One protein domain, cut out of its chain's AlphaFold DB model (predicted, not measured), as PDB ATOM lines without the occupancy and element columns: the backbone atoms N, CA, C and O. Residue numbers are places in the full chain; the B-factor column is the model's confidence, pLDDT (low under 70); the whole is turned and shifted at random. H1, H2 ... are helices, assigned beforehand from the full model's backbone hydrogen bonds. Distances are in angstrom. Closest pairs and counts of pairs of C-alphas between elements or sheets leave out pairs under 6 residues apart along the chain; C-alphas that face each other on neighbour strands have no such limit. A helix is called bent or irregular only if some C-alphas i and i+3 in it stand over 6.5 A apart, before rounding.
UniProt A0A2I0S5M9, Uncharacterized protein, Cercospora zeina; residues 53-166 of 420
ATOM      1  N   ILE A  53      40.041   2.326  -1.222       64.38
ATOM      2  CA  ILE A  53      41.458   2.504  -1.579       64.38
ATOM      3  C   ILE A  53      41.853   1.415  -2.579       64.38
ATOM      4  O   ILE A  53      41.579   0.236  -2.345       64.38
ATOM      5  N   ASP A  54      42.508   1.805  -3.673       58.50
ATOM      6  CA  ASP A  54      42.970   0.883  -4.718       58.50
ATOM      7  C   ASP A  54      44.311   0.203  -4.357       58.50
ATOM      8  O   ASP A  54      45.097   0.713  -3.553       58.50
ATOM      9  N   ALA A  55      44.611  -0.951  -4.958       60.31
ATOM     10  CA  ALA A  55      45.780  -1.770  -4.633       60.31
ATOM     11  C   ALA A  55      47.141  -1.028  -4.723       60.31
ATOM     12  O   ALA A  55      47.954  -1.199  -3.807       60.31
ATOM     13  N   PRO A  56      47.415  -0.153  -5.716       70.38
ATOM     14  CA  PRO A  56      48.652   0.635  -5.758       70.38
ATOM     15  C   PRO A  56      48.733   1.675  -4.630       70.38
ATOM     16  O   PRO A  56      49.814   1.935  -4.094       70.38
ATOM     17  N   GLN A  57      47.595   2.254  -4.227       64.94
ATOM     18  CA  GLN A  57      47.522   3.175  -3.089       64.94
ATOM     19  C   GLN A  57      47.737   2.427  -1.766       64.94
ATOM     20  O   GLN A  57      48.521   2.883  -0.934       64.94
ATOM     21  N   ARG A  58      47.134   1.239  -1.607       62.97
ATOM     22  CA  ARG A  58      47.367   0.331  -0.471       62.97
ATOM     23  C   ARG A  58      48.857   0.023  -0.312       62.97
ATOM     24  O   ARG A  58      49.393   0.224   0.772       62.97
ATOM     25  N   TYR A  59      49.547  -0.370  -1.387       63.38
ATOM     26  CA  TYR A  59      50.992  -0.631  -1.353       63.38
ATOM     27  C   TYR A  59      51.823   0.594  -0.945       63.38
ATOM     28  O   TYR A  59      52.766   0.451  -0.165       63.38
ATOM     29  N   ARG A  60      51.469   1.803  -1.409       65.12
ATOM     30  CA  ARG A  60      52.125   3.044  -0.954       65.12
ATOM     31  C   ARG A  60      51.912   3.281   0.544       65.12
ATOM     32  O   ARG A  60      52.879   3.580   1.235       65.12
ATOM     33  N   ILE A  61      50.694   3.091   1.056       62.44
ATOM     34  CA  ILE A  61      50.375   3.262   2.484       62.44
ATOM     35  C   ILE A  61      51.152   2.248   3.342       62.44
ATOM     36  O   ILE A  61      51.844   2.668   4.268       62.44
ATOM     37  N   CYS A  62      51.140   0.952   2.995       63.03
ATOM     38  CA  CYS A  62      51.942  -0.071   3.684       63.03
ATOM     39  C   CYS A  62      53.428   0.327   3.773       63.03
ATOM     40  O   CYS A  62      54.049   0.207   4.827       63.03
ATOM     41  N   ARG A  63      53.990   0.822   2.659       63.31
ATOM     42  CA  ARG A  63      55.417   1.152   2.528       63.31
ATOM     43  C   ARG A  63      55.838   2.422   3.275       63.31
ATOM     44  O   ARG A  63      57.008   2.531   3.615       63.31
ATOM     45  N   MET A  64      54.933   3.371   3.526       58.50
ATOM     46  CA  MET A  64      55.266   4.579   4.301       58.50
ATOM     47  C   MET A  64      55.290   4.336   5.812       58.50
ATOM     48  O   MET A  64      56.123   4.914   6.500       58.50
ATOM     49  N   TYR A  65      54.374   3.513   6.328       55.31
ATOM     50  CA  TYR A  65      54.176   3.355   7.773       55.31
ATOM     51  C   TYR A  65      54.923   2.158   8.386       55.31
ATOM     52  O   TYR A  65      54.815   1.932   9.585       55.31
ATOM     53  N   ASN A  66      55.679   1.385   7.593       51.00
ATOM     54  CA  ASN A  66      56.388   0.166   8.029       51.00
ATOM     55  C   ASN A  66      55.498  -0.857   8.771       51.00
ATOM     56  O   ASN A  66      55.986  -1.681   9.544       51.00
ATOM     57  N   HIS A  67      54.187  -0.833   8.518       48.41
ATOM     58  CA  HIS A  67      53.224  -1.744   9.123       48.41
ATOM     59  C   HIS A  67      52.814  -2.836   8.133       48.41
ATOM     60  O   HIS A  67      52.111  -2.588   7.149       48.41
ATOM     61  N   THR A  68      53.175  -4.077   8.448       48.09
ATOM     62  CA  THR A  68      52.390  -5.246   8.045       48.09
ATOM     63  C   THR A  68      50.996  -5.102   8.651       48.09
ATOM     64  O   THR A  68      50.831  -5.268   9.855       48.09
ATOM     65  N   PHE A  69      49.996  -4.760   7.828       44.31
ATOM     66  CA  PHE A  69      48.592  -4.655   8.251       44.31
ATOM     67  C   PHE A  69      48.169  -5.931   9.004       44.31
ATOM     68  O   PHE A  69      48.068  -6.983   8.360       44.31
ATOM     69  N   PRO A  70      47.898  -5.879  10.324       41.69
ATOM     70  CA  PRO A  70      47.491  -7.065  11.062       41.69
ATOM     71  C   PRO A  70      46.091  -7.490  10.620       41.69
ATOM     72  O   PRO A  70      45.172  -6.670  10.516       41.69
ATOM     73  N   VAL A  71      45.911  -8.783  10.353       46.22
ATOM     74  CA  VAL A  71      44.599  -9.333  10.005       46.22
ATOM     75  C   VAL A  71      43.736  -9.319  11.267       46.22
ATOM     76  O   VAL A  71      43.896 -10.176  12.126       46.22
ATOM     77  N   ARG A  72      42.821  -8.341  11.346       45.62
ATOM     78  CA  ARG A  72      41.958  -8.031  12.502       45.62
ATOM     79  C   ARG A  72      42.724  -7.593  13.762       45.62
ATOM     80  O   ARG A  72      42.864  -8.357  14.711       45.62
ATOM     81  N   VAL A  73      43.063  -6.304  13.842       40.75
ATOM     82  CA  VAL A  73      43.046  -5.627  15.153       40.75
ATOM     83  C   VAL A  73      41.578  -5.372  15.502       40.75
ATOM     84  O   VAL A  73      40.995  -4.386  15.062       40.75
ATOM     85  N   ILE A  74      40.964  -6.301  16.237       43.25
ATOM     86  CA  ILE A  74      39.784  -5.978  17.044       43.25
ATOM     87  C   ILE A  74      40.350  -5.428  18.343       43.25
ATOM     88  O   ILE A  74      40.790  -6.201  19.196       43.25
ATOM     89  N   ASP A  75      40.394  -4.103  18.465       37.62
ATOM     90  CA  ASP A  75      40.714  -3.502  19.750       37.62
ATOM     91  C   ASP A  75      39.561  -3.807  20.715       37.62
ATOM     92  O   ASP A  75      38.393  -3.546  20.420       37.62
ATOM     93  N   ARG A  76      39.872  -4.439  21.849       41.84
ATOM     94  CA  ARG A  76      38.857  -4.782  22.856       41.84
ATOM     95  C   ARG A  76      38.435  -3.555  23.671       41.84
ATOM     96  O   ARG A  76      37.401  -3.603  24.335       41.84
ATOM     97  N   ASN A  77      39.170  -2.446  23.574       41.16
ATOM     98  CA  ASN A  77      38.968  -1.239  24.367       41.16
ATOM     99  C   ASN A  77      38.080  -0.197  23.657       41.16
ATOM    100  O   ASN A  77      38.425   0.976  23.582       41.16
ATOM    101  N   ARG A  78      36.905  -0.627  23.173       45.47
ATOM    102  CA  ARG A  78      35.784   0.209  22.671       45.47
ATOM    103  C   ARG A  78      36.041   1.158  21.484       45.47
ATOM    104  O   ARG A  78      35.067   1.727  20.997       45.47
ATOM    105  N   GLU A  79      37.265   1.330  20.996       51.28
ATOM    106  CA  GLU A  79      37.540   2.211  19.853       51.28
ATOM    107  C   GLU A  79      37.193   1.593  18.487       51.28
ATOM    108  O   GLU A  79      37.172   0.378  18.290       51.28
ATOM    109  N   GLU A  80      36.890   2.474  17.533       54.22
ATOM    110  CA  GLU A  80      36.256   2.164  16.250       54.22
ATOM    111  C   GLU A  80      37.017   1.131  15.403       54.22
ATOM    112  O   GLU A  80      38.239   1.207  15.237       54.22
ATOM    113  N   MET A  81      36.283   0.224  14.740       55.38
ATOM    114  CA  MET A  81      36.843  -0.529  13.615       55.38
ATOM    115  C   MET A  81      37.304   0.456  12.537       55.38
ATOM    116  O   MET A  81      36.506   1.232  12.023       55.38
ATOM    117  N   ARG A  82      38.590   0.407  12.170       62.69
ATOM    118  CA  ARG A  82      39.180   1.371  11.218       62.69
ATOM    119  C   ARG A  82      39.205   0.867   9.770       62.69
ATOM    120  O   ARG A  82      39.192   1.678   8.856       62.69
ATOM    121  N   PHE A  83      39.214  -0.454   9.546       67.56
ATOM    122  CA  PHE A  83      39.195  -1.057   8.201       67.56
ATOM    123  C   PHE A  83      38.533  -2.445   8.181       67.56
ATOM    124  O   PHE A  83      38.749  -3.247   9.088       67.56
ATOM    125  N   ILE A  84      37.825  -2.777   7.092       71.56
ATOM    126  CA  ILE A  84      37.393  -4.153   6.768       71.56
ATOM    127  C   ILE A  84      38.119  -4.660   5.515       71.56
ATOM    128  O   ILE A  84      38.258  -3.943   4.519       71.56
ATOM    129  N   HIS A  85      38.534  -5.929   5.556       65.81
ATOM    130  CA  HIS A  85      39.165  -6.652   4.454       65.81
ATOM    131  C   HIS A  85      38.700  -8.119   4.439       65.81
ATOM    132  O   HIS A  85      38.776  -8.804   5.458       65.81
ATOM    133  N   PHE A  86      38.225  -8.605   3.289       69.62
ATOM    134  CA  PHE A  86      37.708  -9.969   3.125       69.62
ATOM    135  C   PHE A  86      38.741 -10.845   2.406       69.62
ATOM    136  O   PHE A  86      39.003 -10.635   1.227       69.62
ATOM    137  N   ARG A  87      39.340 -11.820   3.101       52.00
ATOM    138  CA  ARG A  87      40.451 -12.630   2.559       52.00
ATOM    139  C   ARG A  87      40.014 -13.612   1.462       52.00
ATOM    140  O   ARG A  87      40.715 -13.760   0.464       52.00
ATOM    141  N   GLU A  88      38.849 -14.231   1.639       58.72
ATOM    142  CA  GLU A  88      38.340 -15.354   0.833       58.72
ATOM    143  C   GLU A  88      37.087 -14.996   0.010       58.72
ATOM    144  O   GLU A  88      36.221 -15.831  -0.230       58.72
ATOM    145  N   SER A  89      36.958 -13.745  -0.445       65.75
ATOM    146  CA  SER A  89      35.863 -13.342  -1.340       65.75
ATOM    147  C   SER A  89      36.358 -12.598  -2.577       65.75
ATOM    148  O   SER A  89      37.509 -12.160  -2.659       65.75
ATOM    149  N   THR A  90      35.466 -12.390  -3.545       65.88
ATOM    150  CA  THR A  90      35.704 -11.522  -4.712       65.88
ATOM    151  C   THR A  90      36.101 -10.093  -4.316       65.88
ATOM    152  O   THR A  90      36.791  -9.411  -5.071       65.88
ATOM    153  N   PHE A  91      35.762  -9.658  -3.097       60.94
ATOM    154  CA  PHE A  91      36.140  -8.362  -2.533       60.94
ATOM    155  C   PHE A  91      37.552  -8.328  -1.916       60.94
ATOM    156  O   PHE A  91      37.919  -7.310  -1.330       60.94
ATOM    157  N   ARG A  92      38.386  -9.370  -2.087       67.19
ATOM    158  CA  ARG A  92      39.789  -9.424  -1.607       67.19
ATOM    159  C   ARG A  92      40.711  -8.314  -2.117       67.19
ATOM    160  O   ARG A  92      41.798  -8.123  -1.581       67.19
ATOM    161  N   PHE A  93      40.300  -7.582  -3.148       64.19
ATOM    162  CA  PHE A  93      41.033  -6.424  -3.667       64.19
ATOM    163  C   PHE A  93      40.582  -5.093  -3.043       64.19
ATOM    164  O   PHE A  93      41.282  -4.093  -3.174       64.19
ATOM    165  N   CYS A  94      39.464  -5.080  -2.313       64.50
ATOM    166  CA  CYS A  94      38.955  -3.903  -1.619       64.50
ATOM    167  C   CYS A  94      39.498  -3.807  -0.183       64.50
ATOM    168  O   CYS A  94      39.606  -4.800   0.548       64.50
ATOM    169  N   VAL A  95      39.749  -2.571   0.246       71.69
ATOM    170  CA  VAL A  95      39.823  -2.178   1.658       71.69
ATOM    171  C   VAL A  95      38.838  -1.029   1.850       71.69
ATOM    172  O   VAL A  95      38.879  -0.047   1.103       71.69
ATOM    173  N   TRP A  96      37.936  -1.176   2.816       74.25
ATOM    174  CA  TRP A  96      36.941  -0.158   3.156       74.25
ATOM    175  C   TRP A  96      37.485   0.748   4.262       74.25
ATOM    176  O   TRP A  96      37.919   0.239   5.294       74.25
ATOM    177  N   VAL A  97      37.481   2.064   4.021       73.75
ATOM    178  CA  VAL A  97      38.034   3.088   4.937       73.75
ATOM    179  C   VAL A  97      37.054   3.470   6.046       73.75
ATOM    180  O   VAL A  97      37.473   3.875   7.120       73.75
ATOM    181  N   ASP A  98      35.757   3.314   5.789       81.00
ATOM    182  CA  ASP A  98      34.705   3.402   6.795       81.00
ATOM    183  C   ASP A  98      33.970   2.051   6.850       81.00
ATOM    184  O   ASP A  98      33.089   1.781   6.023       81.00
ATOM    185  N   PRO A  99      34.365   1.147   7.762       76.75
ATOM    186  CA  PRO A  99      33.675  -0.121   7.941       76.75
ATOM    187  C   PRO A  99      32.347   0.041   8.691       76.75
ATOM    188  O   PRO A  99      31.454  -0.779   8.491       76.75
ATOM    189  N   ASN A 100      32.183   1.090   9.504       81.19
ATOM    190  CA  ASN A 100      30.976   1.320  10.294       81.19
ATOM    191  C   ASN A 100      29.826   1.780   9.389       81.19
ATOM    192  O   ASN A 100      28.761   1.163   9.394       81.19
ATOM    193  N   GLY A 101      30.064   2.774   8.528       81.06
ATOM    194  CA  GLY A 101      29.127   3.199   7.487       81.06
ATOM    195  C   GLY A 101      28.849   2.107   6.451       81.06
ATOM    196  O   GLY A 101      27.723   1.989   5.974       81.06
ATOM    197  N   MET A 102      29.821   1.232   6.154       79.88
ATOM    198  CA  MET A 102      29.586   0.044   5.320       79.88
ATOM    199  C   MET A 102      28.673  -0.982   6.009       79.88
ATOM    200  O   MET A 102      27.740  -1.486   5.385       79.88
ATOM    201  N   CYS A 103      28.883  -1.263   7.297       78.38
ATOM    202  CA  CYS A 103      27.994  -2.123   8.080       78.38
ATOM    203  C   CYS A 103      26.583  -1.529   8.207       78.38
ATOM    204  O   CYS A 103      25.618  -2.253   7.972       78.38
ATOM    205  N   GLN A 104      26.449  -0.227   8.481       80.62
ATOM    206  CA  GLN A 104      25.156   0.466   8.480       80.62
ATOM    207  C   GLN A 104      24.483   0.422   7.103       80.62
ATOM    208  O   GLN A 104      23.292   0.143   7.020       80.62
ATOM    209  N   TRP A 105      25.222   0.637   6.009       85.94
ATOM    210  CA  TRP A 105      24.669   0.545   4.656       85.94
ATOM    211  C   TRP A 105      24.147  -0.865   4.347       85.94
ATOM    212  O   TRP A 105      23.002  -1.005   3.921       85.94
ATOM    213  N   MET A 106      24.936  -1.911   4.629       77.06
ATOM    214  CA  MET A 106      24.501  -3.304   4.454       77.06
ATOM    215  C   MET A 106      23.290  -3.645   5.331       77.06
ATOM    216  O   MET A 106      22.392  -4.353   4.877       77.06
ATOM    217  N   TRP A 107      23.240  -3.135   6.565       84.62
ATOM    218  CA  TRP A 107      22.114  -3.343   7.477       84.62
ATOM    219  C   TRP A 107      20.841  -2.659   6.969       84.62
ATOM    220  O   TRP A 107      19.801  -3.304   6.856       84.62
ATOM    221  N   ASN A 108      20.939  -1.394   6.556       86.75
ATOM    222  CA  ASN A 108      19.835  -0.630   5.973       86.75
ATOM    223  C   ASN A 108      19.306  -1.276   4.679       86.75
ATOM    224  O   ASN A 108      18.100  -1.284   4.441       86.75
ATOM    225  N   GLU A 109      20.180  -1.841   3.841       82.19
ATOM    226  CA  GLU A 109      19.776  -2.563   2.627       82.19
ATOM    227  C   GLU A 109      19.118  -3.918   2.958       82.19
ATOM    228  O   GLU A 109      18.118  -4.291   2.343       82.19
ATOM    229  N   LEU A 110      19.606  -4.626   3.985       81.94
ATOM    230  CA  LEU A 110      18.979  -5.845   4.505       81.94
ATOM    231  C   LEU A 110      17.588  -5.559   5.097       81.94
ATOM    232  O   LEU A 110      16.661  -6.341   4.888       81.94
ATOM    233  N   GLU A 111      17.416  -4.449   5.814       85.62
ATOM    234  CA  GLU A 111      16.121  -4.016   6.347       85.62
ATOM    235  C   GLU A 111      15.161  -3.564   5.247       85.62
ATOM    236  O   GLU A 111      13.996  -3.960   5.280       85.62
ATOM    237  N   ARG A 112      15.633  -2.848   4.216       80.38
ATOM    238  CA  ARG A 112      14.827  -2.580   3.012       80.38
ATOM    239  C   ARG A 112      14.386  -3.871   2.333       80.38
ATOM    240  O   ARG A 112      13.211  -3.989   1.997       80.38
ATOM    241  N   TYR A 113      15.277  -4.849   2.172       75.88
ATOM    242  CA  TYR A 113      14.931  -6.142   1.579       75.88
ATOM    243  C   TYR A 113      13.920  -6.921   2.434       75.88
ATOM    244  O   TYR A 113      12.936  -7.432   1.899       75.88
ATOM    245  N   LYS A 114      14.098  -6.965   3.764       80.44
ATOM    246  CA  LYS A 114      13.116  -7.547   4.697       80.44
ATOM    247  C   LYS A 114      11.756  -6.858   4.559       80.44
ATOM    248  O   LYS A 114      10.769  -7.547   4.321       80.44
ATOM    249  N   LYS A 115      11.722  -5.520   4.634       84.31
ATOM    250  CA  LYS A 115      10.501  -4.709   4.525       84.31
ATOM    251  C   LYS A 115       9.794  -4.937   3.190       84.31
ATOM    252  O   LYS A 115       8.594  -5.174   3.188       84.31
ATOM    253  N   MET A 116      10.531  -4.940   2.078       73.75
ATOM    254  CA  MET A 116      10.009  -5.218   0.735       73.75
ATOM    255  C   MET A 116       9.473  -6.651   0.600       73.75
ATOM    256  O   MET A 116       8.477  -6.865  -0.080       73.75
ATOM    257  N   LYS A 117      10.092  -7.634   1.269       76.62
ATOM    258  CA  LYS A 117       9.645  -9.036   1.266       76.62
ATOM    259  C   LYS A 117       8.414  -9.288   2.149       76.62
ATOM    260  O   LYS A 117       7.668 -10.221   1.870       76.62
ATOM    261  N   SER A 118       8.202  -8.490   3.198       78.31
ATOM    262  CA  SER A 118       6.980  -8.519   4.022       78.31
ATOM    263  C   SER A 118       5.837  -7.660   3.471       78.31
ATOM    264  O   SER A 118       4.713  -7.780   3.945       78.31
ATOM    265  N   MET A 119       6.121  -6.779   2.512       86.38
ATOM    266  CA  MET A 119       5.166  -5.830   1.946       86.38
ATOM    267  C   MET A 119       4.182  -6.532   1.006       86.38
ATOM    268  O   MET A 119       4.582  -7.313   0.140       86.38
ATOM    269  N   THR A 120       2.890  -6.240   1.139       82.06
ATOM    270  CA  THR A 120       1.885  -6.727   0.190       82.06
ATOM    271  C   THR A 120       2.041  -6.041  -1.168       82.06
ATOM    272  O   THR A 120       2.587  -4.944  -1.285       82.06
ATOM    273  N   ARG A 121       1.516  -6.660  -2.234       64.81
ATOM    274  CA  ARG A 121       1.595  -6.098  -3.595       64.81
ATOM    275  C   ARG A 121       0.953  -4.705  -3.708       64.81
ATOM    276  O   ARG A 121       1.425  -3.902  -4.504       64.81
ATOM    277  N   ALA A 122      -0.086  -4.422  -2.920       66.75
ATOM    278  CA  ALA A 122      -0.747  -3.118  -2.893       66.75
ATOM    279  C   ALA A 122       0.124  -2.049  -2.213       66.75
ATOM    280  O   ALA A 122       0.351  -0.992  -2.792       66.75
ATOM    281  N   GLU A 123       0.685  -2.349  -1.037       79.25
ATOM    282  CA  GLU A 123       1.630  -1.458  -0.348       79.25
ATOM    283  C   GLU A 123       2.900  -1.222  -1.176       79.25
ATOM    284  O   GLU A 123       3.422  -0.112  -1.191       79.25
ATOM    285  N   TRP A 124       3.378  -2.238  -1.906       78.38
ATOM    286  CA  TRP A 124       4.540  -2.100  -2.783       78.38
ATOM    287  C   TRP A 124       4.266  -1.119  -3.921       78.38
ATOM    288  O   TRP A 124       5.053  -0.194  -4.112       78.38
ATOM    289  N   LEU A 125       3.123  -1.253  -4.604       71.31
ATOM    290  CA  LEU A 125       2.686  -0.303  -5.632       71.31
ATOM    291  C   LEU A 125       2.469   1.108  -5.057       71.31
ATOM    292  O   LEU A 125       2.882   2.072  -5.686       71.31
ATOM    293  N   ALA A 126       1.912   1.237  -3.849       77.06
ATOM    294  CA  ALA A 126       1.766   2.526  -3.163       77.06
ATOM    295  C   ALA A 126       3.103   3.124  -2.671       77.06
ATOM    296  O   ALA A 126       3.193   4.327  -2.443       77.06
ATOM    297  N   SER A 127       4.148   2.304  -2.509       78.31
ATOM    298  CA  SER A 127       5.508   2.747  -2.163       78.31
ATOM    299  C   SER A 127       6.359   3.141  -3.377       78.31
ATOM    300  O   SER A 127       7.441   3.712  -3.211       78.31
ATOM    301  N   LEU A 128       5.890   2.841  -4.595       79.62
ATOM    302  CA  LEU A 128       6.486   3.346  -5.824       79.62
ATOM    303  C   LEU A 128       6.024   4.784  -6.049       79.62
ATOM    304  O   LEU A 128       4.904   5.036  -6.479       79.62
ATOM    305  N   ASP A 129       6.935   5.717  -5.801       81.81
ATOM    306  CA  ASP A 129       6.882   7.076  -6.336       81.81
ATOM    307  C   ASP A 129       6.726   7.013  -7.877       81.81
ATOM    308  O   ASP A 129       7.659   6.555  -8.554       81.81
ATOM    309  N   PRO A 130       5.573   7.435  -8.446       79.00
ATOM    310  CA  PRO A 130       5.318   7.325  -9.882       79.00
ATOM    311  C   PRO A 130       6.300   8.146 -10.716       79.00
ATOM    312  O   PRO A 130       6.705   7.716 -11.794       79.00
ATOM    313  N   GLN A 131       6.750   9.289 -10.197       79.69
ATOM    314  CA  GLN A 131       7.641  10.191 -10.914       79.69
ATOM    315  C   GLN A 131       9.058   9.607 -10.999       79.69
ATOM    316  O   GLN A 131       9.697   9.669 -12.048       79.69
ATOM    317  N   ARG A 132       9.517   8.910  -9.950       72.56
ATOM    318  CA  ARG A 132      10.749   8.102 -10.020       72.56
ATOM    319  C   ARG A 132      10.632   6.878 -10.926       72.56
ATOM    320  O   ARG A 132      11.663   6.426 -11.429       72.56
ATOM    321  N   LEU A 133       9.432   6.325 -11.118       73.31
ATOM    322  CA  LEU A 133       9.207   5.237 -12.072       73.31
ATOM    323  C   LEU A 133       9.291   5.761 -13.513       73.31
ATOM    324  O   LEU A 133      10.037   5.199 -14.312       73.31
ATOM    325  N   GLU A 134       8.636   6.888 -13.805       79.06
ATOM    326  CA  GLU A 134       8.758   7.595 -15.083       79.06
ATOM    327  C   GLU A 134      10.206   8.004 -15.394       79.06
ATOM    328  O   GLU A 134      10.683   7.782 -16.502       79.06
ATOM    329  N   ASP A 135      10.935   8.590 -14.441       81.62
ATOM    330  CA  ASP A 135      12.328   9.009 -14.657       81.62
ATOM    331  C   ASP A 135      13.267   7.811 -14.865       81.62
ATOM    332  O   ASP A 135      14.239   7.892 -15.624       81.62
ATOM    333  N   TRP A 136      12.961   6.668 -14.241       78.62
ATOM    334  CA  TRP A 136      13.652   5.411 -14.513       78.62
ATOM    335  C   TRP A 136      13.331   4.882 -15.916       78.62
ATOM    336  O   TRP A 136      14.252   4.469 -16.617       78.62
ATOM    337  N   GLU A 137      12.072   4.946 -16.356       79.12
ATOM    338  CA  GLU A 137      11.635   4.524 -17.691       79.12
ATOM    339  C   GLU A 137      12.213   5.420 -18.797       79.12
ATOM    340  O   GLU A 137      12.872   4.917 -19.708       79.12
ATOM    341  N   LYS A 138      12.095   6.747 -18.674       85.69
ATOM    342  CA  LYS A 138      12.761   7.743 -19.538       85.69
ATOM    343  C   LYS A 138      14.274   7.496 -19.573       85.69
ATOM    344  O   LYS A 138      14.891   7.476 -20.639       85.69
ATOM    345  N   GLY A 139      14.873   7.227 -18.411       80.44
ATOM    346  CA  GLY A 139      16.285   6.876 -18.264       80.44
ATOM    347  C   GLY A 139      16.680   5.512 -18.847       80.44
ATOM    348  O   GLY A 139      17.860   5.316 -19.148       80.44
ATOM    349  N   LEU A 140      15.736   4.581 -19.020       69.38
ATOM    350  CA  LEU A 140      15.921   3.285 -19.675       69.38
ATOM    351  C   LEU A 140      15.785   3.432 -21.196       69.38
ATOM    352  O   LEU A 140      16.676   3.005 -21.932       69.38
ATOM    353  N   LEU A 141      14.729   4.107 -21.659       76.50
ATOM    354  CA  LEU A 141      14.471   4.437 -23.063       76.50
ATOM    355  C   LEU A 141      15.641   5.215 -23.676       76.50
ATOM    356  O   LEU A 141      16.144   4.831 -24.729       76.50
ATOM    357  N   ALA A 142      16.180   6.214 -22.971       80.81
ATOM    358  CA  ALA A 142      17.361   6.959 -23.414       80.81
ATOM    359  C   ALA A 142      18.650   6.107 -23.490       80.81
ATOM    360  O   ALA A 142      19.596   6.483 -24.183       80.81
ATOM    361  N   ARG A 143      18.727   4.960 -22.794       74.06
ATOM    362  CA  ARG A 143      19.844   3.996 -22.921       74.06
ATOM    363  C   ARG A 143      19.622   3.028 -24.080       74.06
ATOM    364  O   ARG A 143      20.575   2.752 -24.802       74.06
ATOM    365  N   LEU A 144      18.384   2.565 -24.263       71.19
ATOM    366  CA  LEU A 144      17.934   1.763 -25.406       71.19
ATOM    367  C   LEU A 144      18.191   2.504 -26.727       71.19
ATOM    368  O   LEU A 144      18.930   2.008 -27.570       71.19
ATOM    369  N   GLN A 145      17.673   3.728 -26.862       77.62
ATOM    370  CA  GLN A 145      17.840   4.573 -28.052       77.62
ATOM    371  C   GLN A 145      19.308   4.897 -28.359       77.62
ATOM    372  O   GLN A 145      19.687   4.982 -29.521       77.62
ATOM    373  N   ARG A 146      20.159   5.054 -27.335       79.56
ATOM    374  CA  ARG A 146      21.589   5.338 -27.533       79.56
ATOM    375  C   ARG A 146      22.413   4.135 -27.985       79.56
ATOM    376  O   ARG A 146      23.552   4.351 -28.375       79.56
ATOM    377  N   ASN A 147      21.948   2.894 -27.822       76.38
ATOM    378  CA  ASN A 147      22.738   1.676 -28.068       76.38
ATOM    379  C   ASN A 147      21.831   0.483 -28.508       76.38
ATOM    380  O   ASN A 147      21.832  -0.550 -27.831       76.38
ATOM    381  N   PRO A 148      21.059   0.580 -29.615       73.88
ATOM    382  CA  PRO A 148      20.202  -0.519 -30.081       73.88
ATOM    383  C   PRO A 148      21.019  -1.744 -30.532       73.88
ATOM    384  O   PRO A 148      20.805  -2.847 -30.033       73.88
ATOM    385  N   GLU A 149      22.034  -1.537 -31.377       73.44
ATOM    386  CA  GLU A 149      22.960  -2.573 -31.871       73.44
ATOM    387  C   GLU A 149      23.592  -3.369 -30.720       73.44
ATOM    388  O   GLU A 149      23.634  -4.596 -30.717       73.44
ATOM    389  N   ARG A 150      24.002  -2.660 -29.663       72.25
ATOM    390  CA  ARG A 150      24.669  -3.230 -28.486       72.25
ATOM    391  C   ARG A 150      23.741  -4.034 -27.571       72.25
ATOM    392  O   ARG A 150      24.224  -4.695 -26.649       72.25
ATOM    393  N   LEU A 151      22.427  -3.959 -27.785       69.38
ATOM    394  CA  LEU A 151      21.454  -4.879 -27.201       69.38
ATOM    395  C   LEU A 151      21.285  -6.117 -28.078       69.38
ATOM    396  O   LEU A 151      21.312  -7.218 -27.534       69.38
ATOM    397  N   GLU A 152      21.205  -5.963 -29.400       75.62
ATOM    398  CA  GLU A 152      21.153  -7.108 -30.312       75.62
ATOM    399  C   GLU A 152      22.406  -7.979 -30.217       75.62
ATOM    400  O   GLU A 152      22.299  -9.195 -30.122       75.62
ATOM    401  N   ASP A 153      23.599  -7.386 -30.184       77.00
ATOM    402  CA  ASP A 153      24.856  -8.130 -30.050       77.00
ATOM    403  C   ASP A 153      24.962  -8.845 -28.704       77.00
ATOM    404  O   ASP A 153      25.538  -9.927 -28.610       77.00
ATOM    405  N   ARG A 154      24.332  -8.293 -27.666       74.94
ATOM    406  CA  ARG A 154      24.250  -8.920 -26.347       74.94
ATOM    407  C   ARG A 154      23.184 -10.018 -26.289       74.94
ATOM    408  O   ARG A 154      23.374 -10.991 -25.564       74.94
ATOM    409  N   GLU A 155      22.105  -9.906 -27.061       81.81
ATOM    410  CA  GLU A 155      21.133 -10.984 -27.278       81.81
ATOM    411  C   GLU A 155      21.773 -12.128 -28.087       81.81
ATOM    412  O   GLU A 155      21.706 -13.280 -27.658       81.81
ATOM    413  N   LYS A 156      22.512 -11.816 -29.163       87.62
ATOM    414  CA  LYS A 156      23.344 -12.762 -29.932       87.62
ATOM    415  C   LYS A 156      24.373 -13.456 -29.027       87.62
ATOM    416  O   LYS A 156      24.477 -14.680 -29.059       87.62
ATOM    417  N   GLU A 157      25.088 -12.719 -28.170       88.62
ATOM    418  CA  GLU A 157      26.067 -13.298 -27.235       88.62
ATOM    419  C   GLU A 157      25.406 -14.217 -26.191       88.62
ATOM    420  O   GLU A 157      25.935 -15.286 -25.885       88.62
ATOM    421  N   LEU A 158      24.241 -13.838 -25.651       80.69
ATOM    422  CA  LEU A 158      23.491 -14.661 -24.697       80.69
ATOM    423  C   LEU A 158      22.927 -15.932 -25.348       80.69
ATOM    424  O   LEU A 158      23.029 -17.004 -24.754       80.69
ATOM    425  N   LEU A 159      22.410 -15.849 -26.576       84.94
ATOM    426  CA  LEU A 159      21.978 -17.017 -27.348       84.94
ATOM    427  C   LEU A 159      23.162 -17.946 -27.664       84.94
ATOM    428  O   LEU A 159      23.064 -19.151 -27.448       84.94
ATOM    429  N   ALA A 160      24.309 -17.394 -28.071       86.88
ATOM    430  CA  ALA A 160      25.531 -18.160 -28.326       86.88
ATOM    431  C   ALA A 160      26.154 -18.765 -27.050       86.88
ATOM    432  O   ALA A 160      26.861 -19.770 -27.132       86.88
ATOM    433  N   ARG A 161      25.911 -18.177 -25.868       81.81
ATOM    434  CA  ARG A 161      26.229 -18.792 -24.565       81.81
ATOM    435  C   ARG A 161      25.302 -19.974 -24.296       81.81
ATOM    436  O   ARG A 161      25.801 -21.085 -24.190       81.81
ATOM    437  N   LEU A 162      23.985 -19.766 -24.329       80.81
ATOM    438  CA  LEU A 162      22.990 -20.822 -24.091       80.81
ATOM    439  C   LEU A 162      23.143 -22.020 -25.046       80.81
ATOM    440  O   LEU A 162      22.967 -23.159 -24.625       80.81
ATOM    441  N   GLN A 163      23.513 -21.786 -26.310       82.69
ATOM    442  CA  GLN A 163      23.822 -22.854 -27.267       82.69
ATOM    443  C   GLN A 163      25.104 -23.625 -26.915       82.69
ATOM    444  O   GLN A 163      25.128 -24.845 -27.059       82.69
ATOM    445  N   ARG A 164      26.159 -22.952 -26.431       83.88
ATOM    446  CA  ARG A 164      27.387 -23.618 -25.956       83.88
ATOM    447  C   ARG A 164      27.163 -24.396 -24.665       83.88
ATOM    448  O   ARG A 164      27.681 -25.502 -24.544       83.88
ATOM    449  N   ASP A 165      26.390 -23.843 -23.740       76.88
ATOM    450  CA  ASP A 165      26.068 -24.490 -22.470       76.88
ATOM    451  C   ASP A 165      25.261 -25.779 -22.747       76.88
ATOM    452  O   ASP A 165      25.688 -26.864 -22.360       76.88
ATOM    453  N   ALA A 166      24.211 -25.703 -23.578       73.00
ATOM    454  CA  ALA A 166      23.433 -26.872 -24.008       73.00
ATOM    455  C   ALA A 166      24.246 -27.906 -24.821       73.00
ATOM    456  O   ALA A 166      24.001 -29.108 -24.715       73.00
TER     457      ALA A 166
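What this domain is: This is residues 53 to 166 of the 420 residues of an uncharacterized protein of Cercospora zeina (UniProt A0A2I0S5M9). An open, loosely strung chain of helices, in which no helix touches another: the longest helix, H3, bridges a loose head and an arm of helices. The head holds H1, the short H2 and the long loop of residues 66 to 89, which folds back so that H2 comes near the start of H1; at the far end of H3, H4 leads into H5, and H5 and H6 meet near their ends at a corner. The printed part has 114 residues, with six named helices in the order H1 to H6 and no named strand, and its class is all helix. It is extended, with a radius of gyration of the C-alphas of 22.3 A and spans of 53 by 41 by 32 A.

How they stand to each other: H3, residues 99 to 118, and H4, residues 121 to 127, are close but not clearly touching; their closest C-alphas, those of Met 116 and Trp 124, are 7.2 A apart. They run opposite ways at a steep tilt of 46 degrees. H5, residues 130 to 146, is apart from both H3 and H4. H6, residues 149 to 166, is close to H5 but not clearly touching it, with the C-alphas of Leu 144 and Leu 151 closest at 7.7 A, and the two are about perpendicular at 87 degrees. H2, residues 90 to 93, is apart from H3. H1, residues 55 to 65, and H2 are close but not clearly touching; their closest C-alphas, those of Ala 55 and Phe 93, are 6.7 A apart. Every O i to N i+4 pair is within hydrogen-bond range in H1, H3 and H4, against 11 of 13 in H5 and 13 of 14 in H6; H2 is too short for such a pair, and its one O i to N i+3 pair is not within range.

Where its parts are: H3 runs 28.3 A from C-alpha 99 at (33.675, -0.121, 7.941) to C-alpha 118. H4 measures 9.8 A and H5 24.1 A. H6 measures 25.5 A and ends at C-alpha 166, at (23.433, -26.872, -24.008). H1 begins at C-alpha 55, at (45.780, -1.770, -4.633), and measures 15.8 A. H2 is irregular, with C-alphas 90 and 93 7.4 A apart.

The domain as a whole: The two C-alphas farthest apart, those of Asn 77 and Glu 149, are 58.5 A apart. The printed part has no cut. The link from H1 to H2, 24 residues, is long; the other four links are tight. Among the stretches that stand free are residues 104 to 114 of H3 and residues 152 to 166 of H6. The mean pLDDT of the printed part is 70.6, and 44 residues are under 70, among them residues 57 to 83 and 85 to 94.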